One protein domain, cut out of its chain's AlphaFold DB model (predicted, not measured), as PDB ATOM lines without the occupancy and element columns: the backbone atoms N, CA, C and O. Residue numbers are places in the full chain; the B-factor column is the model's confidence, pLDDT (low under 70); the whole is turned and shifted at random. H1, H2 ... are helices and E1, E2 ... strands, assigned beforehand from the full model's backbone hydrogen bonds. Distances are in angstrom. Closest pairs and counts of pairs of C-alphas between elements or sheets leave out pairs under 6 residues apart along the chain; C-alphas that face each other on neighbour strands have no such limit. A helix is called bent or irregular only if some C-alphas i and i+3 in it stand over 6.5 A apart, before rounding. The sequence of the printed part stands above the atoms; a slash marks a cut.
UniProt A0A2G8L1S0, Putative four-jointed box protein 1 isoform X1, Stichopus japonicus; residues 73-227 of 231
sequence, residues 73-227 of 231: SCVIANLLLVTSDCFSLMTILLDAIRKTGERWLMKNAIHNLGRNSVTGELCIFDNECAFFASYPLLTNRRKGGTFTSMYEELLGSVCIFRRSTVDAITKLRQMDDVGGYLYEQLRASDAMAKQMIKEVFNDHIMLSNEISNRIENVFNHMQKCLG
ATOM      1  N   SER A  73     152.899 112.442 111.777       30.94
ATOM      2  CA  SER A  73     151.433 112.518 111.760       30.94
ATOM      3  C   SER A  73     150.826 113.752 111.054       30.94
ATOM      4  O   SER A  73     150.495 114.751 111.697       30.94
ATOM      5  N   CYS A  74     150.582 113.653 109.738       37.25
ATOM      6  CA  CYS A  74     150.027 114.737 108.907       37.25
ATOM      7  C   CYS A  74     148.650 115.263 109.364       37.25
ATOM      8  O   CYS A  74     148.178 116.271 108.846       37.25
ATOM      9  N   VAL A  75     147.995 114.576 110.301       35.47
ATOM     10  CA  VAL A  75     146.697 114.919 110.896       35.47
ATOM     11  C   VAL A  75     146.692 116.335 111.472       35.47
ATOM     12  O   VAL A  75     145.830 117.139 111.132       35.47
ATOM     13  N   ILE A  76     147.673 116.638 112.324       38.91
ATOM     14  CA  ILE A  76     147.651 117.845 113.160       38.91
ATOM     15  C   ILE A  76     148.426 118.983 112.503       38.91
ATOM     16  O   ILE A  76     148.014 120.137 112.602       38.91
ATOM     17  N   ALA A  77     149.458 118.640 111.719       39.31
ATOM     18  CA  ALA A  77     150.059 119.560 110.765       39.31
ATOM     19  C   ALA A  77     148.962 120.218 109.912       39.31
ATOM     20  O   ALA A  77     148.824 121.429 109.953       39.31
ATOM     21  N   ASN A  78     148.086 119.451 109.247       41.38
ATOM     22  CA  ASN A  78     147.031 120.038 108.406       41.38
ATOM     23  C   ASN A  78     146.068 120.991 109.138       41.38
ATOM     24  O   ASN A  78     145.475 121.843 108.483       41.38
ATOM     25  N   LEU A  79     145.907 120.891 110.459       43.47
ATOM     26  CA  LEU A  79     145.007 121.779 111.196       43.47
ATOM     27  C   LEU A  79     145.659 123.109 111.606       43.47
ATOM     28  O   LEU A  79     144.982 124.132 111.606       43.47
ATOM     29  N   LEU A  80     146.967 123.103 111.886       48.16
ATOM     30  CA  LEU A  80     147.772 124.319 112.083       48.16
ATOM     31  C   LEU A  80     148.090 124.995 110.730       48.16
ATOM     32  O   LEU A  80     147.944 126.207 110.566       48.16
ATOM     33  N   LEU A  81     148.384 124.193 109.700       47.03
ATOM     34  CA  LEU A  81     148.694 124.657 108.344       47.03
ATOM     35  C   LEU A  81     147.554 125.450 107.688       47.03
ATOM     36  O   LEU A  81     147.810 126.409 106.960       47.03
ATOM     37  N   VAL A  82     146.297 125.048 107.911       45.84
ATOM     38  CA  VAL A  82     145.137 125.593 107.181       45.84
ATOM     39  C   VAL A  82     144.707 126.986 107.660       45.84
ATOM     40  O   VAL A  82     144.005 127.673 106.916       45.84
ATOM     41  N   THR A  83     145.134 127.441 108.843       48.91
ATOM     42  CA  THR A  83     144.778 128.777 109.363       48.91
ATOM     43  C   THR A  83     145.955 129.696 109.634       48.91
ATOM     44  O   THR A  83     145.829 130.884 109.341       48.91
ATOM     45  N   SER A  84     147.077 129.201 110.166       54.56
ATOM     46  CA  SER A  84     148.190 130.064 110.573       54.56
ATOM     47  C   SER A  84     149.385 130.010 109.640       54.56
ATOM     48  O   SER A  84     149.880 131.062 109.251       54.56
ATOM     49  N   ASP A  85     149.873 128.828 109.277       61.00
ATOM     50  CA  ASP A  85     151.281 128.720 108.871       61.00
ATOM     51  C   ASP A  85     151.569 129.339 107.499       61.00
ATOM     52  O   ASP A  85     152.604 129.983 107.338       61.00
ATOM     53  N   CYS A  86     150.629 129.259 106.547       62.19
ATOM     54  CA  CYS A  86     150.738 129.947 105.254       62.19
ATOM     55  C   CYS A  86     150.928 131.460 105.445       62.19
ATOM     56  O   CYS A  86     151.857 132.064 104.909       62.19
ATOM     57  N   PHE A  87     150.034 132.068 106.230       70.44
ATOM     58  CA  PHE A  87     150.022 133.506 106.473       70.44
ATOM     59  C   PHE A  87     151.191 133.928 107.357       70.44
ATOM     60  O   PHE A  87     151.839 134.921 107.056       70.44
ATOM     61  N   SER A  88     151.533 133.155 108.383       70.00
ATOM     62  CA  SER A  88     152.667 133.430 109.264       70.00
ATOM     63  C   SER A  88     154.018 133.327 108.537       70.00
ATOM     64  O   SER A  88     154.898 134.162 108.761       70.00
ATOM     65  N   LEU A  89     154.179 132.361 107.623       73.00
ATOM     66  CA  LEU A  89     155.338 132.265 106.729       73.00
ATOM     67  C   LEU A  89     155.395 133.469 105.779       73.00
ATOM     68  O   LEU A  89     156.431 134.126 105.684       73.00
ATOM     69  N   MET A  90     154.274 133.810 105.129       74.69
ATOM     70  CA  MET A  90     154.174 135.009 104.289       74.69
ATOM     71  C   MET A  90     154.496 136.292 105.063       74.69
ATOM     72  O   MET A  90     155.219 137.133 104.538       74.69
ATOM     73  N   THR A  91     154.040 136.433 106.308       75.06
ATOM     74  CA  THR A  91     154.365 137.569 107.178       75.06
ATOM     75  C   THR A  91     155.873 137.700 107.393       75.06
ATOM     76  O   THR A  91     156.409 138.790 107.200       75.06
ATOM     77  N   ILE A  92     156.582 136.614 107.741       75.62
ATOM     78  CA  ILE A  92     158.050 136.656 107.903       75.62
ATOM     79  C   ILE A  92     158.726 137.089 106.602       75.62
ATOM     80  O   ILE A  92     159.615 137.938 106.617       75.62
ATOM     81  N   LEU A  93     158.315 136.505 105.478       76.94
ATOM     82  CA  LEU A  93     158.913 136.792 104.178       76.94
ATOM     83  C   LEU A  93     158.685 138.252 103.776       76.94
ATOM     84  O   LEU A  93     159.623 138.920 103.349       76.94
ATOM     85  N   LEU A  94     157.470 138.773 103.962       79.06
ATOM     86  CA  LEU A  94     157.134 140.168 103.685       79.06
ATOM     87  C   LEU A  94     157.890 141.137 104.599       79.06
ATOM     88  O   LEU A  94     158.371 142.156 104.108       79.06
ATOM     89  N   ASP A  95     158.054 140.825 105.886       81.38
ATOM     90  CA  ASP A  95     158.897 141.600 106.804       81.38
ATOM     91  C   ASP A  95     160.370 141.604 106.358       81.38
ATOM     92  O   ASP A  95     160.984 142.670 106.245       81.38
ATOM     93  N   ALA A  96     160.920 140.438 106.008       79.94
ATOM     94  CA  ALA A  96     162.284 140.313 105.502       79.94
ATOM     95  C   ALA A  96     162.492 141.104 104.197       79.94
ATOM     96  O   ALA A  96     163.483 141.822 104.063       79.94
ATOM     97  N   ILE A  97     161.538 141.053 103.262       83.00
ATOM     98  CA  ILE A  97     161.583 141.811 102.000       83.00
ATOM     99  C   ILE A  97     161.433 143.314 102.243       83.00
ATOM    100  O   ILE A  97     162.167 144.090 101.634       83.00
ATOM    101  N   ARG A  98     160.532 143.748 103.138       82.75
ATOM    102  CA  ARG A  98     160.386 145.169 103.510       82.75
ATOM    103  C   ARG A  98     161.678 145.719 104.143       82.75
ATOM    104  O   ARG A  98     161.951 146.903 103.987       82.75
ATOM    105  N   LYS A  99     162.486 144.877 104.807       83.19
ATOM    106  CA  LYS A  99     163.771 145.255 105.433       83.19
ATOM    107  C   LYS A  99     164.987 145.201 104.505       83.19
ATOM    108  O   LYS A  99     165.871 146.037 104.637       83.19
ATOM    109  N   THR A 100     165.056 144.220 103.608       84.38
ATOM    110  CA  THR A 100     166.240 143.963 102.757       84.38
ATOM    111  C   THR A 100     166.080 144.450 101.315       84.38
ATOM    112  O   THR A 100     167.067 144.646 100.614       84.38
ATOM    113  N   GLY A 101     164.843 144.616 100.835       86.31
ATOM    114  CA  GLY A 101     164.530 144.812  99.417       86.31
ATOM    115  C   GLY A 101     164.646 143.539  98.560       86.31
ATOM    116  O   GLY A 101     164.350 143.572  97.361       86.31
ATOM    117  N   GLU A 102     165.039 142.403  99.143       84.94
ATOM    118  CA  GLU A 102     165.427 141.196  98.413       84.94
ATOM    119  C   GLU A 102     164.228 140.360  97.938       84.94
ATOM    120  O   GLU A 102     163.813 139.369  98.539       84.94
ATOM    121  N   ARG A 103     163.680 140.726  96.775       78.19
ATOM    122  CA  ARG A 103     162.503 140.066  96.173       78.19
ATOM    123  C   ARG A 103     162.678 138.568  95.863       78.19
ATOM    124  O   ARG A 103     161.684 137.901  95.579       78.19
ATOM    125  N   TRP A 104     163.899 138.024  95.885       76.38
ATOM    126  CA  TRP A 104     164.131 136.587  95.674       76.38
ATOM    127  C   TRP A 104     163.610 135.728  96.834       76.38
ATOM    128  O   TRP A 104     163.241 134.580  96.601       76.38
ATOM    129  N   LEU A 105     163.445 136.300  98.033       72.25
ATOM    130  CA  LEU A 105     162.852 135.618  99.187       72.25
ATOM    131  C   LEU A 105     161.426 135.099  98.892       72.25
ATOM    132  O   LEU A 105     161.092 133.984  99.288       72.25
ATOM    133  N   MET A 106     160.619 135.820  98.093       69.38
ATOM    134  CA  MET A 106     159.310 135.310  97.629       69.38
ATOM    135  C   MET A 106     159.431 134.079  96.727       69.38
ATOM    136  O   MET A 106     158.548 133.228  96.738       69.38
ATOM    137  N   LYS A 107     160.490 133.980  95.912       68.31
ATOM    138  CA  LYS A 107     160.662 132.846  94.989       68.31
ATOM    139  C   LYS A 107     160.926 131.557  95.763       68.31
ATOM    140  O   LYS A 107     160.359 130.526  95.420       68.31
ATOM    141  N   ASN A 108     161.692 131.639  96.849       64.62
ATOM    142  CA  ASN A 108     161.954 130.488  97.709       64.62
ATOM    143  C   ASN A 108     160.692 130.000  98.428       64.62
ATOM    144  O   ASN A 108     160.473 128.798  98.504       64.62
ATOM    145  N   ALA A 109     159.802 130.903  98.839       61.91
ATOM    146  CA  ALA A 109     158.496 130.533  99.389       61.91
ATOM    147  C   ALA A 109     157.626 129.729  98.405       61.91
ATOM    148  O   ALA A 109     156.882 128.837  98.805       61.91
ATOM    149  N   ILE A 110     157.736 130.024  97.105       60.16
ATOM    150  CA  ILE A 110     157.009 129.314  96.044       60.16
ATOM    151  C   ILE A 110     157.593 127.909  95.812       60.16
ATOM    152  O   ILE A 110     156.854 127.015  95.411       60.16
ATOM    153  N   HIS A 111     158.875 127.664  96.109       60.62
ATOM    154  CA  HIS A 111     159.455 126.315  96.028       60.62
ATOM    155  C   HIS A 111     158.868 125.345  97.064       60.62
ATOM    156  O   HIS A 111     158.779 124.150  96.787       60.62
ATOM    157  N   ASN A 112     158.365 125.862  98.188       65.44
ATOM    158  CA  ASN A 112     157.624 125.080  99.176       65.44
ATOM    159  C   ASN A 112     156.173 124.793  98.739       65.44
ATOM    160  O   ASN A 112     155.505 123.979  99.367       65.44
ATOM    161  N   LEU A 113     155.667 125.419  97.669       69.38
ATOM    162  CA  LEU A 113     154.302 125.235  97.172       69.38
ATOM    163  C   LEU A 113     154.270 124.239  96.001       69.38
ATOM    164  O   LEU A 113     154.412 124.599  94.831       69.38
ATOM    165  N   GLY A 114     154.036 122.968  96.313       72.12
ATOM    166  CA  GLY A 114     153.805 121.931  95.313       72.12
ATOM    167  C   GLY A 114     152.359 121.875  94.824       72.12
ATOM    168  O   GLY A 114     151.429 122.339  95.486       72.12
ATOM    169  N   ARG A 115     152.151 121.212  93.682       76.75
ATOM    170  CA  ARG A 115     150.822 120.789  93.230       76.75
ATOM    171  C   ARG A 115     150.730 119.267  93.227       76.75
ATOM    172  O   ARG A 115     151.542 118.606  92.584       76.75
ATOM    173  N   ASN A 116     149.733 118.710  93.907       77.44
ATOM    174  CA  ASN A 116     149.423 117.287  93.841       77.44
ATOM    175  C   ASN A 116     148.998 116.931  92.406       77.44
ATOM    176  O   ASN A 116     148.065 117.523  91.861       77.44
ATOM    177  N   SER A 117     149.687 115.976  91.783       80.25
ATOM    178  CA  SER A 117     149.469 115.600  90.381       80.25
ATOM    179  C   SER A 117     148.160 114.846  90.130       80.25
ATOM    180  O   SER A 117     147.690 114.832  88.997       80.25
ATOM    181  N   VAL A 118     147.567 114.240  91.165       80.56
ATOM    182  CA  VAL A 118     146.331 113.445  91.068       80.56
ATOM    183  C   VAL A 118     145.102 114.307  91.342       80.56
ATOM    184  O   VAL A 118     144.148 114.293  90.572       80.56
ATOM    185  N   THR A 119     145.119 115.070  92.435       74.88
ATOM    186  CA  THR A 119     143.973 115.890  92.871       74.88
ATOM    187  C   THR A 119     144.012 117.317  92.322       74.88
ATOM    188  O   THR A 119     143.008 118.025  92.346       74.88
ATOM    189  N   GLY A 120     145.170 117.771  91.831       75.00
ATOM    190  CA  GLY A 120     145.382 119.144  91.378       75.00
ATOM    191  C   GLY A 120     145.463 120.180  92.505       75.00
ATOM    192  O   GLY A 120     145.501 121.376  92.200       75.00
ATOM    193  N   GLU A 121     145.479 119.739  93.763       67.00
ATOM    194  CA  GLU A 121     145.544 120.567  94.974       67.00
ATOM    195  C   GLU A 121     146.906 121.225  95.158       67.00
ATOM    196  O   GLU A 121     147.917 120.715  94.679       67.00
ATOM    197  N   LEU A 122     146.940 122.326  95.907       67.31
ATOM    198  CA  LEU A 122     148.189 122.923  96.368       67.31
ATOM    199  C   LEU A 122     148.583 122.322  97.723       67.31
ATOM    200  O   LEU A 122     147.787 122.319  98.660       67.31
ATOM    201  N   CYS A 123     149.814 121.825  97.811       64.81
ATOM    202  CA  CYS A 123     150.424 121.299  99.028       64.81
ATOM    203  C   CYS A 123     151.574 122.220  99.426       64.81
ATOM    204  O   CYS A 123     152.391 122.559  98.572       64.81
ATOM    205  N   ILE A 124     151.658 122.595 100.701       66.94
ATOM    206  CA  ILE A 124     152.819 123.322 101.220       66.94
ATOM    207  C   ILE A 124     153.726 122.324 101.936       66.94
ATOM    208  O   ILE A 124     153.256 121.524 102.749       66.94
ATOM    209  N   PHE A 125     155.005 122.348 101.591       68.06
ATOM    210  CA  PHE A 125     156.074 121.527 102.145       68.06
ATOM    211  C   PHE A 125     157.003 122.378 103.022       68.06
ATOM    212  O   PHE A 125     156.956 123.607 102.979       68.06
ATOM    213  N   ASP A 126     157.843 121.715 103.814       63.38
ATOM    214  CA  ASP A 126     158.877 122.330 104.658       63.38
ATOM    215  C   ASP A 126     158.325 123.441 105.584       63.38
ATOM    216  O   ASP A 126     158.839 124.560 105.680       63.38
ATOM    217  N   ASN A 127     157.199 123.134 106.238       64.31
ATOM    218  CA  ASN A 127     156.438 124.063 107.080       64.31
ATOM    219  C   ASN A 127     156.941 124.126 108.529       64.31
ATOM    220  O   ASN A 127     156.476 124.954 109.311       64.31
ATOM    221  N   GLU A 128     157.884 123.267 108.913       63.22
ATOM    222  CA  GLU A 128     158.459 123.205 110.260       63.22
ATOM    223  C   GLU A 128     159.057 124.570 110.639       63.22
ATOM    224  O   GLU A 128     158.898 125.049 111.764       63.22
ATOM    225  N   CYS A 129     159.655 125.254 109.658       59.97
ATOM    226  CA  CYS A 129     160.162 126.616 109.788       59.97
ATOM    227  C   CYS A 129     159.076 127.642 110.150       59.97
ATOM    228  O   CYS A 129     159.384 128.599 110.857       59.97
ATOM    229  N   ALA A 130     157.821 127.466 109.721       62.41
ATOM    230  CA  ALA A 130     156.739 128.362 110.121       62.41
ATOM    231  C   ALA A 130     156.462 128.222 111.624       62.41
ATOM    232  O   ALA A 130     156.446 129.229 112.334       62.41
ATOM    233  N   PHE A 131     156.339 126.995 112.136       65.56
ATOM    234  CA  PHE A 131     156.107 126.764 113.564       65.56
ATOM    235  C   PHE A 131     157.269 127.285 114.429       65.56
ATOM    236  O   PHE A 131     157.043 128.025 115.385       65.56
ATOM    237  N   PHE A 132     158.516 126.985 114.048       64.06
ATOM    238  CA  PHE A 132     159.709 127.423 114.782       64.06
ATOM    239  C   PHE A 132     159.981 128.931 114.706       64.06
ATOM    240  O   PHE A 132     160.327 129.536 115.718       64.06
ATOM    241  N   ALA A 133     159.877 129.551 113.526       62.91
ATOM    242  CA  ALA A 133     160.287 130.945 113.344       62.91
ATOM    243  C   ALA A 133     159.145 131.942 113.584       62.91
ATOM    244  O   ALA A 133     159.393 133.038 114.085       62.91
ATOM    245  N   SER A 134     157.900 131.599 113.234       64.69
ATOM    246  CA  SER A 134     156.805 132.580 113.229       64.69
ATOM    247  C   SER A 134     156.090 132.714 114.563       64.69
ATOM    248  O   SER A 134     155.785 133.836 114.967       64.69
ATOM    249  N   TYR A 135     155.875 131.617 115.293       67.81
ATOM    250  CA  TYR A 135     155.166 131.676 116.570       67.81
ATOM    251  C   TYR A 135     155.911 132.498 117.631       67.81
ATOM    252  O   TYR A 135     155.260 133.346 118.247       67.81
ATOM    253  N   PRO A 136     157.246 132.393 117.810       70.12
ATOM    254  CA  PRO A 136     157.981 133.313 118.679       70.12
ATOM    255  C   PRO A 136     157.848 134.781 118.265       70.12
ATOM    256  O   PRO A 136     157.795 135.656 119.125       70.12
ATOM    257  N   LEU A 137     157.791 135.080 116.964       68.44
ATOM    258  CA  LEU A 137     157.687 136.456 116.467       68.44
ATOM    259  C   LEU A 137     156.279 137.036 116.648       68.44
ATOM    260  O   LEU A 137     156.157 138.199 117.025       68.44
ATOM    261  N   LEU A 138     155.239 136.226 116.443       65.38
ATOM    262  CA  LEU A 138     153.832 136.610 116.599       65.38
ATOM    263  C   LEU A 138     153.423 136.722 118.078       65.38
ATOM    264  O   LEU A 138     152.717 137.654 118.452       65.38
ATOM    265  N   THR A 139     153.911 135.825 118.941       65.00
ATOM    266  CA  THR A 139     153.553 135.806 120.375       65.00
ATOM    267  C   THR A 139     154.393 136.755 121.243       65.00
ATOM    268  O   THR A 139     153.952 137.175 122.318       65.00
ATOM    269  N   ASN A 140     155.599 137.142 120.810       65.81
ATOM    270  CA  ASN A 140     156.458 138.048 121.576       65.81
ATOM    271  C   ASN A 140     155.926 139.487 121.538       65.81
ATOM    272  O   ASN A 140     156.252 140.258 120.638       65.81
ATOM    273  N   ARG A 141     155.190 139.891 122.581       56.53
ATOM    274  CA  ARG A 141     154.574 141.227 122.727       56.53
ATOM    275  C   ARG A 141     155.503 142.434 122.486       56.53
ATOM    276  O   ARG A 141     154.993 143.519 122.234       56.53
ATOM    277  N   ARG A 142     156.837 142.291 122.546       53.81
ATOM    278  CA  ARG A 142     157.796 143.386 122.263       53.81
ATOM    279  C   ARG A 142     158.131 143.569 120.776       53.81
ATOM    280  O   ARG A 142     158.667 144.611 120.415       53.81
ATOM    281  N   LYS A 143     157.864 142.572 119.924       52.69
ATOM    282  CA  LYS A 143     158.080 142.624 118.460       52.69
ATOM    283  C   LYS A 143     156.834 142.251 117.643       52.69
ATOM    284  O   LYS A 143     156.757 142.597 116.469       52.69
ATOM    285  N   GLY A 144     155.859 141.591 118.266       55.62
ATOM    286  CA  GLY A 144     154.704 140.985 117.614       55.62
ATOM    287  C   GLY A 144     153.727 141.968 116.994       55.62
ATOM    288  O   GLY A 144     153.101 141.604 116.013       55.62
ATOM    289  N   GLY A 145     153.648 143.227 117.447       62.25
ATOM    290  CA  GLY A 145     152.714 144.207 116.869       62.25
ATOM    291  C   GLY A 145     152.818 144.333 115.340       62.25
ATOM    292  O   GLY A 145     151.798 144.361 114.652       62.25
ATOM    293  N   THR A 146     154.035 144.313 114.785       66.31
ATOM    294  CA  THR A 146     154.251 144.378 113.328       66.31
ATOM    295  C   THR A 146     153.884 143.069 112.622       66.31
ATOM    296  O   THR A 146     153.315 143.094 111.537       66.31
ATOM    297  N   PHE A 147     154.172 141.919 113.238       72.44
ATOM    298  CA  PHE A 147     153.870 140.605 112.660       72.44
ATOM    299  C   PHE A 147     152.365 140.294 112.723       72.44
ATOM    300  O   PHE A 147     151.804 139.788 111.755       72.44
ATOM    301  N   THR A 148     151.698 140.646 113.822       74.25
ATOM    302  CA  THR A 148     150.247 140.519 114.000       74.25
ATOM    303  C   THR A 148     149.492 141.416 113.026       74.25
ATOM    304  O   THR A 148     148.624 140.919 112.321       74.25
ATOM    305  N   SER A 149     149.869 142.692 112.888       78.62
ATOM    306  CA  SER A 149     149.206 143.596 111.930       78.62
ATOM    307  C   SER A 149     149.394 143.170 110.470       78.62
ATOM    308  O   SER A 149     148.441 143.222 109.702       78.62
ATOM    309  N   MET A 150     150.572 142.667 110.080       77.56
ATOM    310  CA  MET A 150     150.776 142.046 108.760       77.56
ATOM    311  C   MET A 150     149.954 140.762 108.567       77.56
ATOM    312  O   MET A 150     149.439 140.514 107.480       77.56
ATOM    313  N   TYR A 151     149.834 139.927 109.602       78.25
ATOM    314  CA  TYR A 151     149.011 138.716 109.558       78.25
ATOM    315  C   TYR A 151     147.522 139.065 109.395       78.25
ATOM    316  O   TYR A 151     146.823 138.442 108.597       78.25
ATOM    317  N   GLU A 152     147.048 140.093 110.101       80.69
ATOM    318  CA  GLU A 152     145.695 140.642 109.974       80.69
ATOM    319  C   GLU A 152     145.463 141.307 108.607       80.69
ATOM    320  O   GLU A 152     144.406 141.097 108.017       80.69
ATOM    321  N   GLU A 153     146.449 142.032 108.059       82.62
ATOM    322  CA  GLU A 153     146.439 142.592 106.693       82.62
ATOM    323  C   GLU A 153     146.262 141.473 105.648       82.62
ATOM    324  O   GLU A 153     145.391 141.546 104.776       82.62
ATOM    325  N   LEU A 154     147.041 140.392 105.771       78.62
ATOM    326  CA  LEU A 154     146.969 139.236 104.878       78.62
ATOM    327  C   LEU A 154     145.646 138.475 104.993       78.62
ATOM    328  O   LEU A 154     145.026 138.190 103.967       78.62
ATOM    329  N   LEU A 155     145.192 138.167 106.211       81.69
ATOM    330  CA  LEU A 155     143.906 137.509 106.440       81.69
ATOM    331  C   LEU A 155     142.759 138.381 105.899       81.69
ATOM    332  O   LEU A 155     141.928 137.900 105.130       81.69
ATOM    333  N   GLY A 156     142.790 139.680 106.213       82.31
ATOM    334  CA  GLY A 156     141.846 140.700 105.757       82.31
ATOM    335  C   GLY A 156     141.724 140.810 104.235       82.31
ATOM    336  O   GLY A 156     140.645 141.117 103.731       82.31
ATOM    337  N   SER A 157     142.790 140.495 103.492       81.56
ATOM    338  CA  SER A 157     142.794 140.507 102.022       81.56
ATOM    339  C   SER A 157     142.006 139.358 101.363       81.56
ATOM    340  O   SER A 157     141.789 139.385 100.150       81.56
ATOM    341  N   VAL A 158     141.555 138.352 102.129       82.00
ATOM    342  CA  VAL A 158     140.902 137.141 101.602       82.00
ATOM    343  C   VAL A 158     139.497 136.961 102.177       82.00
ATOM    344  O   VAL A 158     139.334 136.746 103.372       82.00
ATOM    345  N   CYS A 159     138.485 136.935 101.302       87.38
ATOM    346  CA  CYS A 159     137.102 136.564 101.648       87.38
ATOM    347  C   CYS A 159     136.576 135.314 100.914       87.38
ATOM    348  O   CYS A 159     135.379 135.031 100.939       87.38
ATOM    349  N   ILE A 160     137.451 134.542 100.260       83.06
ATOM    350  CA  ILE A 160     137.078 133.303  99.562       83.06
ATOM    351  C   ILE A 160     137.579 132.103 100.367       83.06
ATOM    352  O   ILE A 160     138.762 131.768 100.341       83.06
ATOM    353  N   PHE A 161     136.654 131.426 101.044       82.62
ATOM    354  CA  PHE A 161     136.923 130.221 101.831       82.62
ATOM    355  C   PHE A 161     136.261 129.002 101.192       82.62
ATOM    356  O   PHE A 161     135.210 129.101 100.556       82.62
ATOM    357  N   ARG A 162     136.840 127.815 101.393       80.69
ATOM    358  CA  ARG A 162     136.138 126.571 101.060       80.69
ATOM    359  C   ARG A 162     135.150 126.222 102.152       80.69
ATOM    360  O   ARG A 162     135.470 126.330 103.330       80.69
ATOM    361  N   ARG A 163     133.990 125.705 101.743       82.94
ATOM    362  CA  ARG A 163     132.947 125.219 102.651       82.94
ATOM    363  C   ARG A 163     133.499 124.249 103.700       82.94
ATOM    364  O   ARG A 163     133.278 124.465 104.879       82.94
ATOM    365  N   SER A 164     134.324 123.281 103.293       81.19
ATOM    366  CA  SER A 164     134.995 122.348 104.214       81.19
ATOM    367  C   SER A 164     135.885 123.032 105.258       81.19
ATOM    368  O   SER A 164     135.972 122.552 106.384       81.19
ATOM    369  N   THR A 165     136.529 124.149 104.910       81.44
ATOM    370  CA  THR A 165     137.314 124.963 105.848       81.44
ATOM    371  C   THR A 165     136.394 125.720 106.807       81.44
ATOM    372  O   THR A 165     136.625 125.675 108.008       81.44
ATOM    373  N   VAL A 166     135.321 126.347 106.310       86.00
ATOM    374  CA  VAL A 166     134.320 127.034 107.151       86.00
ATOM    375  C   VAL A 166     133.666 126.061 108.138       86.00
ATOM    376  O   VAL A 166     133.591 126.354 109.331       86.00
ATOM    377  N   ASP A 167     133.257 124.880 107.670       86.25
ATOM    378  CA  ASP A 167     132.655 123.829 108.495       86.25
ATOM    379  C   ASP A 167     133.639 123.338 109.577       86.25
ATOM    380  O   ASP A 167     133.249 123.145 110.728       86.25
ATOM    381  N   ALA A 168     134.924 123.170 109.235       84.56
ATOM    382  CA  ALA A 168     135.961 122.762 110.183       84.56
ATOM    383  C   ALA A 168     136.232 123.835 111.251       84.56
ATOM    384  O   ALA A 168     136.219 123.516 112.437       84.56
ATOM    385  N   ILE A 169     136.416 125.103 110.861       87.19
ATOM    386  CA  ILE A 169     136.638 126.208 111.809       87.19
ATOM    387  C   ILE A 169     135.423 126.416 112.715       87.19
ATOM    388  O   ILE A 169     135.592 126.596 113.918       87.19
ATOM    389  N   THR A 170     134.205 126.298 112.180       89.94
ATOM    390  CA  THR A 170     132.973 126.383 112.980       89.94
ATOM    391  C   THR A 170     132.918 125.278 114.040       89.94
ATOM    392  O   THR A 170     132.649 125.569 115.201       89.94
ATOM    393  N   LYS A 171     133.233 124.025 113.676       89.19
ATOM    394  CA  LYS A 171     133.282 122.900 114.630       89.19
ATOM    395  C   LYS A 171     134.364 123.081 115.691       89.19
ATOM    396  O   LYS A 171     134.095 122.876 116.867       89.19
ATOM    397  N   LEU A 172     135.566 123.489 115.288       87.06
ATOM    398  CA  LEU A 172     136.680 123.737 116.207       87.06
ATOM    399  C   LEU A 172     136.364 124.856 117.202       87.06
ATOM    400  O   LEU A 172     136.670 124.730 118.382       87.06
ATOM    401  N   ARG A 173     135.705 125.928 116.748       90.62
ATOM    402  CA  ARG A 173     135.321 127.059 117.601       90.62
ATOM    403  C   ARG A 173     134.268 126.699 118.662       90.62
ATOM    404  O   ARG A 173     134.202 127.373 119.688       90.62
ATOM    405  N   GLN A 174     133.473 125.659 118.405       92.44
ATOM    406  CA  GLN A 174     132.444 125.119 119.304       92.44
ATOM    407  C   GLN A 174     132.992 124.141 120.361       92.44
ATOM    408  O   GLN A 174     132.217 123.658 121.182       92.44
ATOM    409  N   MET A 175     134.289 123.818 120.348       89.88
ATOM    410  CA  MET A 175     134.910 122.968 121.369       89.88
ATOM    411  C   MET A 175     135.335 123.805 122.583       89.88
ATOM    412  O   MET A 175     136.021 124.812 122.413       89.88
ATOM    413  N   ASP A 176     134.993 123.349 123.793       85.69
ATOM    414  CA  ASP A 176     135.286 124.059 125.053       85.69
ATOM    415  C   ASP A 176     136.788 124.337 125.262       85.69
ATOM    416  O   ASP A 176     137.163 125.412 125.724       85.69
ATOM    417  N   ASP A 177     137.651 123.382 124.895       85.12
ATOM    418  CA  ASP A 177     139.114 123.503 124.951       85.12
ATOM    419  C   ASP A 177     139.757 122.948 123.670       85.12
ATOM    420  O   ASP A 177     140.346 121.863 123.626       85.12
ATOM    421  N   VAL A 178     139.601 123.694 122.572       86.12
ATOM    422  CA  VAL A 178     140.208 123.337 121.283       86.12
ATOM    423  C   VAL A 178     141.738 123.355 121.336       86.12
ATOM    424  O   VAL A 178     142.389 122.504 120.729       86.12
ATOM    425  N   GLY A 179     142.328 124.293 122.079       82.00
ATOM    426  CA  GLY A 179     143.775 124.421 122.195       82.00
ATOM    427  C   GLY A 179     144.413 123.266 122.967       82.00
ATOM    428  O   GLY A 179     145.413 122.712 122.510       82.00
ATOM    429  N   GLY A 180     143.813 122.846 124.084       85.75
ATOM    430  CA  GLY A 180     144.254 121.696 124.870       85.75
ATOM    431  C   GLY A 180     144.021 120.375 124.145       85.75
ATOM    432  O   GLY A 180     144.917 119.531 124.124       85.75
ATOM    433  N   TYR A 181     142.889 120.224 123.443       85.25
ATOM    434  CA  TYR A 181     142.666 119.077 122.556       85.25
ATOM    435  C   TYR A 181     143.780 118.952 121.507       85.25
ATOM    436  O   TYR A 181     144.371 117.883 121.356       85.25
ATOM    437  N   LEU A 182     144.114 120.039 120.803       79.44
ATOM    438  CA  LEU A 182     145.136 120.014 119.754       79.44
ATOM    439  C   LEU A 182     146.556 119.867 120.306       79.44
ATOM    440  O   LEU A 182     147.363 119.166 119.695       79.44
ATOM    441  N   TYR A 183     146.845 120.432 121.480       79.38
ATOM    442  CA  TYR A 183     148.077 120.149 122.218       79.38
ATOM    443  C   TYR A 183     148.210 118.654 122.543       79.38
ATOM    444  O   TYR A 183     149.261 118.069 122.286       79.38
ATOM    445  N   GLU A 184     147.156 118.008 123.047       83.06
ATOM    446  CA  GLU A 184     147.188 116.575 123.350       83.06
ATOM    447  C   GLU A 184     147.335 115.712 122.094       83.06
ATOM    448  O   GLU A 184     148.085 114.735 122.117       83.06
ATOM    449  N   GLN A 185     146.722 116.099 120.971       81.12
ATOM    450  CA  GLN A 185     146.958 115.425 119.692       81.12
ATOM    451  C   GLN A 185     148.421 115.570 119.234       81.12
ATOM    452  O   GLN A 185     149.048 114.555 118.931       81.12
ATOM    453  N   LEU A 186     149.002 116.783 119.244       73.81
ATOM    454  CA  LEU A 186     150.433 117.003 118.944       73.81
ATOM    455  C   LEU A 186     151.332 116.148 119.848       73.81
ATOM    456  O   LEU A 186     152.262 115.485 119.389       73.81
ATOM    457  N   ARG A 187     151.043 116.160 121.153       75.94
ATOM    458  CA  ARG A 187     151.793 115.432 122.176       75.94
ATOM    459  C   ARG A 187     151.694 113.923 121.973       75.94
ATOM    460  O   ARG A 187     152.681 113.224 122.170       75.94
ATOM    461  N   ALA A 188     150.536 113.393 121.595       81.38
ATOM    462  CA  ALA A 188     150.368 111.964 121.356       81.38
ATOM    463  C   ALA A 188     151.119 111.477 120.105       81.38
ATOM    464  O   ALA A 188     151.470 110.299 120.033       81.38
ATOM    465  N   SER A 189     151.361 112.356 119.129       72.19
ATOM    466  CA  SER A 189     151.657 111.934 117.762       72.19
ATOM    467  C   SER A 189     153.140 111.867 117.387       72.19
ATOM    468  O   SER A 189     153.496 111.038 116.551       72.19
ATOM    469  N   ASP A 190     154.006 112.701 117.977       73.38
ATOM    470  CA  ASP A 190     155.431 112.752 117.616       73.38
ATOM    471  C   ASP A 190     156.337 113.203 118.787       73.38
ATOM    472  O   ASP A 190     155.986 114.076 119.583       73.38
ATOM    473  N   ALA A 191     157.520 112.592 118.924       77.06
ATOM    474  CA  ALA A 191     158.465 112.899 120.002       77.06
ATOM    475  C   ALA A 191     159.196 114.242 119.812       77.06
ATOM    476  O   ALA A 191     159.459 114.935 120.797       77.06
ATOM    477  N   MET A 192     159.479 114.633 118.568       70.44
ATOM    478  CA  MET A 192     160.018 115.946 118.228       70.44
ATOM    479  C   MET A 192     158.966 117.029 118.477       70.44
ATOM    480  O   MET A 192     159.298 118.044 119.082       70.44
ATOM    481  N   ALA A 193     157.691 116.793 118.146       70.25
ATOM    482  CA  ALA A 193     156.616 117.747 118.450       70.25
ATOM    483  C   ALA A 193     156.537 118.083 119.955       70.25
ATOM    484  O   ALA A 193     156.409 119.253 120.319       70.25
ATOM    485  N   LYS A 194     156.715 117.095 120.848       73.69
ATOM    486  CA  LYS A 194     156.819 117.337 122.306       73.69
ATOM    487  C   LYS A 194     157.970 118.278 122.667       73.69
ATOM    488  O   LYS A 194     157.794 119.167 123.500       73.69
ATOM    489  N   GLN A 195     159.143 118.065 122.070       75.12
ATOM    490  CA  GLN A 195     160.322 118.898 122.303       75.12
ATOM    491  C   GLN A 195     160.101 120.324 121.772       75.12
ATOM    492  O   GLN A 195     160.314 121.285 122.508       75.12
ATOM    493  N   MET A 196     159.575 120.455 120.552       70.56
ATOM    494  CA  MET A 196     159.263 121.734 119.905       70.56
ATOM    495  C   MET A 196     158.324 122.605 120.741       70.56
ATOM    496  O   MET A 196     158.589 123.788 120.935       70.56
ATOM    497  N   ILE A 197     157.237 122.033 121.273       73.62
ATOM    498  CA  ILE A 197     156.277 122.800 122.081       73.62
ATOM    499  C   ILE A 197     156.945 123.343 123.351       73.62
ATOM    500  O   ILE A 197     156.738 124.502 123.711       73.62
ATOM    501  N   LYS A 198     157.786 122.524 123.998       75.31
ATOM    502  CA  LYS A 198     158.535 122.915 125.196       75.31
ATOM    503  C   LYS A 198     159.517 124.057 124.914       75.31
ATOM    504  O   LYS A 198     159.629 124.961 125.735       75.31
ATOM    505  N   GLU A 199     160.205 124.024 123.774       72.69
ATOM    506  CA  GLU A 199     161.185 125.047 123.377       72.69
ATOM    507  C   GLU A 199     160.535 126.367 122.930       72.69
ATOM    508  O   GLU A 199     161.053 127.437 123.245       72.69
ATOM    509  N   VAL A 200     159.403 126.315 122.219       66.62
ATOM    510  CA  VAL A 200     158.770 127.508 121.623       66.62
ATOM    511  C   VAL A 200     157.837 128.237 122.597       66.62
ATOM    512  O   VAL A 200     157.841 129.468 122.637       66.62
ATOM    513  N   PHE A 201     157.036 127.510 123.383       67.81
ATOM    514  CA  PHE A 201     155.956 128.103 124.190       67.81
ATOM    515  C   PHE A 201     156.252 128.141 125.691       67.81
ATOM    516  O   PHE A 201     155.527 128.806 126.427       67.81
ATOM    517  N   ASN A 202     157.307 127.458 126.150       68.25
ATOM    518  CA  ASN A 202     157.650 127.180 127.557       68.25
ATOM    519  C   ASN A 202     156.594 126.374 128.342       68.25
ATOM    520  O   ASN A 202     156.968 125.569 129.193       68.25
ATOM    521  N   ASP A 203     155.304 126.554 128.053       71.19
ATOM    522  CA  ASP A 203     154.185 125.857 128.680       71.19
ATOM    523  C   ASP A 203     153.009 125.626 127.705       71.19
ATOM    524  O   ASP A 203     152.750 126.412 126.789       71.19
ATOM    525  N   HIS A 204     152.267 124.541 127.933       73.00
ATOM    526  CA  HIS A 204     151.122 124.108 127.129       73.00
ATOM    527  C   HIS A 204     149.969 125.125 127.107       73.00
ATOM    528  O   HIS A 204     149.310 125.280 126.077       73.00
ATOM    529  N   ILE A 205     149.763 125.865 128.204       80.69
ATOM    530  CA  ILE A 205     148.714 126.890 128.327       80.69
ATOM    531  C   ILE A 205     148.913 127.997 127.285       80.69
ATOM    532  O   ILE A 205     147.951 128.458 126.670       80.69
ATOM    533  N   MET A 206     150.162 128.409 127.036       76.81
ATOM    534  CA  MET A 206     150.463 129.463 126.066       76.81
ATOM    535  C   MET A 206     150.130 129.025 124.633       76.81
ATOM    536  O   MET A 206     149.526 129.799 123.892       76.81
ATOM    537  N   LEU A 207     150.459 127.781 124.262       76.62
ATOM    538  CA  LEU A 207     150.098 127.222 122.956       76.62
ATOM    539  C   LEU A 207     148.578 127.041 122.809       76.62
ATOM    540  O   LEU A 207     148.025 127.418 121.778       76.62
ATOM    541  N   SER A 208     147.900 126.512 123.834       82.25
ATOM    542  CA  SER A 208     146.442 126.322 123.817       82.25
ATOM    543  C   SER A 208     145.696 127.645 123.589       82.25
ATOM    544  O   SER A 208     144.851 127.749 122.693       82.25
ATOM    545  N   ASN A 209     146.075 128.690 124.331       83.25
ATOM    546  CA  ASN A 209     145.502 130.027 124.181       83.25
ATOM    547  C   ASN A 209     145.766 130.614 122.785       83.25
ATOM    548  O   ASN A 209     144.855 131.159 122.166       83.25
ATOM    549  N   GLU A 210     146.987 130.479 122.260       78.56
ATOM    550  CA  GLU A 210     147.352 130.997 120.935       78.56
ATOM    551  C   GLU A 210     146.582 130.298 119.801       78.56
ATOM    552  O   GLU A 210     146.089 130.961 118.885       78.56
ATOM    553  N   ILE A 211     146.422 128.973 119.873       81.25
ATOM    554  CA  ILE A 211     145.597 128.194 118.937       81.25
ATOM    555  C   ILE A 211     144.138 128.665 118.989       81.25
ATOM    556  O   ILE A 211     143.540 128.946 117.947       81.25
ATOM    557  N   SER A 212     143.581 128.799 120.193       86.00
ATOM    558  CA  SER A 212     142.184 129.199 120.404       86.00
ATOM    559  C   SER A 212     141.913 130.613 119.873       86.00
ATOM    560  O   SER A 212     140.958 130.819 119.121       86.00
ATOM    561  N   ASN A 213     142.809 131.566 120.155       84.50
ATOM    562  CA  ASN A 213     142.748 132.935 119.633       84.50
ATOM    563  C   ASN A 213     142.811 132.979 118.097       84.50
ATOM    564  O   ASN A 213     142.100 133.759 117.467       84.50
ATOM    565  N   ARG A 214     143.642 132.140 117.463       82.94
ATOM    566  CA  ARG A 214     143.753 132.086 115.992       82.94
ATOM    567  C   ARG A 214     142.506 131.526 115.326       82.94
ATOM    568  O   ARG A 214     142.073 132.074 114.314       82.94
ATOM    569  N   ILE A 215     141.930 130.465 115.890       87.19
ATOM    570  CA  ILE A 215     140.667 129.884 115.416       87.19
ATOM    571  C   ILE A 215     139.553 130.932 115.504       87.19
ATOM    572  O   ILE A 215     138.818 131.114 114.535       87.19
ATOM    573  N   GLU A 216     139.486 131.677 116.610       88.88
ATOM    574  CA  GLU A 216     138.521 132.764 116.786       88.88
ATOM    575  C   GLU A 216     138.741 133.923 115.799       88.88
ATOM    576  O   GLU A 216     137.800 134.368 115.145       88.88
ATOM    577  N   ASN A 217     139.981 134.382 115.608       86.50
ATOM    578  CA  ASN A 217     140.288 135.456 114.658       86.50
ATOM    579  C   ASN A 217     139.899 135.084 113.217       86.50
ATOM    580  O   ASN A 217     139.318 135.901 112.499       86.50
ATOM    581  N   VAL A 218     140.170 133.843 112.798       87.38
ATOM    582  CA  VAL A 218     139.769 133.341 111.475       87.38
ATOM    583  C   VAL A 218     138.250 133.194 111.374       87.38
ATOM    584  O   VAL A 218     137.678 133.596 110.361       87.38
ATOM    585  N   PHE A 219     137.577 132.680 112.408       90.75
ATOM    586  CA  PHE A 219     136.116 132.572 112.432       90.75
ATOM    587  C   PHE A 219     135.437 133.946 112.334       90.75
ATOM    588  O   PHE A 219     134.568 134.149 111.484       90.75
ATOM    589  N   ASN A 220     135.880 134.916 113.133       91.31
ATOM    590  CA  ASN A 220     135.364 136.284 113.116       91.31
ATOM    591  C   ASN A 220     135.593 136.968 111.763       91.31
ATOM    592  O   ASN A 220     134.715 137.678 111.270       91.31
ATOM    593  N   HIS A 221     136.733 136.718 111.112       89.25
ATOM    594  CA  HIS A 221     136.974 137.201 109.752       89.25
ATOM    595  C   HIS A 221     136.062 136.531 108.709       89.25
ATOM    596  O   HIS A 221     135.502 137.214 107.851       89.25
ATOM    597  N   MET A 222     135.795 135.224 108.826       90.06
ATOM    598  CA  MET A 222     134.786 134.554 107.994       90.06
ATOM    599  C   MET A 222     133.390 135.177 108.170       90.06
ATOM    600  O   MET A 222     132.703 135.391 107.172       90.06
ATOM    601  N   GLN A 223     132.970 135.521 109.397       91.94
ATOM    602  CA  GLN A 223     131.675 136.189 109.621       91.94
ATOM    603  C   GLN A 223     131.629 137.600 109.012       91.94
ATOM    604  O   GLN A 223     130.628 137.947 108.384       91.94
ATOM    605  N   LYS A 224     132.718 138.381 109.112       91.31
ATOM    606  CA  LYS A 224     132.861 139.685 108.431       91.31
ATOM    607  C   LYS A 224     132.667 139.549 106.920       91.31
ATOM    608  O   LYS A 224     131.826 140.233 106.346       91.31
ATOM    609  N   CYS A 225     133.368 138.609 106.284       88.62
ATOM    610  CA  CYS A 225     133.241 138.342 104.848       88.62
ATOM    611  C   CYS A 225     131.839 137.869 104.416       88.62
ATOM    612  O   CYS A 225     131.467 138.046 103.259       88.62
ATOM    613  N   LEU A 226     131.058 137.270 105.321       86.19
ATOM    614  CA  LEU A 226     129.672 136.855 105.073       86.19
ATOM    615  C   LEU A 226     128.640 137.979 105.293       86.19
ATOM    616  O   LEU A 226     127.447 137.722 105.138       86.19
ATOM    617  N   GLY A 227     129.062 139.186 105.693       80.88
ATOM    618  CA  GLY A 227     128.148 140.260 106.099       80.88
ATOM    619  C   GLY A 227     127.359 139.930 107.374       80.88
ATOM    620  O   GLY A 227     126.275 140.463 107.580       80.88
TER     621      GLY A 227
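What this domain is: This is residues 73 to 227 of the 231 residues of the protein "Putative four-jointed box protein 1 isoform X1" of Stichopus japonicus (UniProt A0A2G8L1S0). Two long helices, the bent H1 and H8, form the frame of a helical body: H2, H3 and H4 pack on the arm H1b, and H5 and H6 pack on H8. H7 packs beside H3, and the small strand hairpin E1 and E2 ends in a loop, residues 116 to 121, that sticks out. The printed part has 155 residues, in order H1, H2, E1, E2, H3 to H8; the class is mostly helix, and the sheet, E1 - E2, is antiparallel. It is compact, with a radius of gyration of the C-alphas of 15.7 A and spans of 43 by 37 by 35 A.

How they stand to each other: H1, residues 74 to 100, was assigned as one helix by its hydrogen bonds but is bent: C-alphas 83 and 86 are 7.3 A apart, and its arms H1a, residues 74 to 83, and H1b, residues 86 to 100, stand at a steep tilt of 58 degrees. H1b and H2, residues 104 to 111, form a helical hairpin at a shallow tilt of 21 degrees; their closest C-alphas, Leu 93 and Leu 105, are 6.5 A apart. E1, residues 113 to 115, and E2, residues 122 to 124, form a hairpin with N 114 and O 123 within hydrogen-bond range at 2.8 A. H3, residues 128 to 139, touches H1b with residues 130 to 135 alone, about perpendicular at 75 degrees; the closest C-alphas, Leu 89 and Ala 130, are 5.4 A apart. H4, residues 144 to 156, touches H1b at a steep tilt of 60 degrees, closest at the C-alphas of Thr 91 and Met 150, 6.0 A. H8, residues 204 to 225, touches H5, residues 163 to 173, with residues 212 to 222 alone; the closest C-alphas, Ile 169 and Phe 219, are 6.4 A apart. H6, residues 178 to 189, touches H8 with residues 178 to 183 alone, closest at the C-alphas of Gly 179 and Ser 208, 3.7 A. H7, residues 191 to 201, touches H3 at a shallow tilt of 23 degrees, closest at the C-alphas of Pro 136 and Val 200, 6.6 A. H1b and H8 are apart. Every O i to N i+4 pair is within hydrogen-bond range in H1b, H2 and H4 to H8, but 4 of 6 in H1a and 5 of 8 in H3.

Where its parts are: H1a begins at C-alpha 74 (150.027, 114.737, 108.907); H1b measures 21.0 A. H8 measures 31.9 A and ends at C-alpha 225 (133.241, 138.342, 104.848).

The domain as a whole: The C-alphas farthest apart, Val 118 and Arg 142, are 44.7 A apart. The printed part has no cut and no long link. Mean pLDDT of the printed part is 73.7; 50 residues are under 70, among them 73 to 86 and 121 to 135.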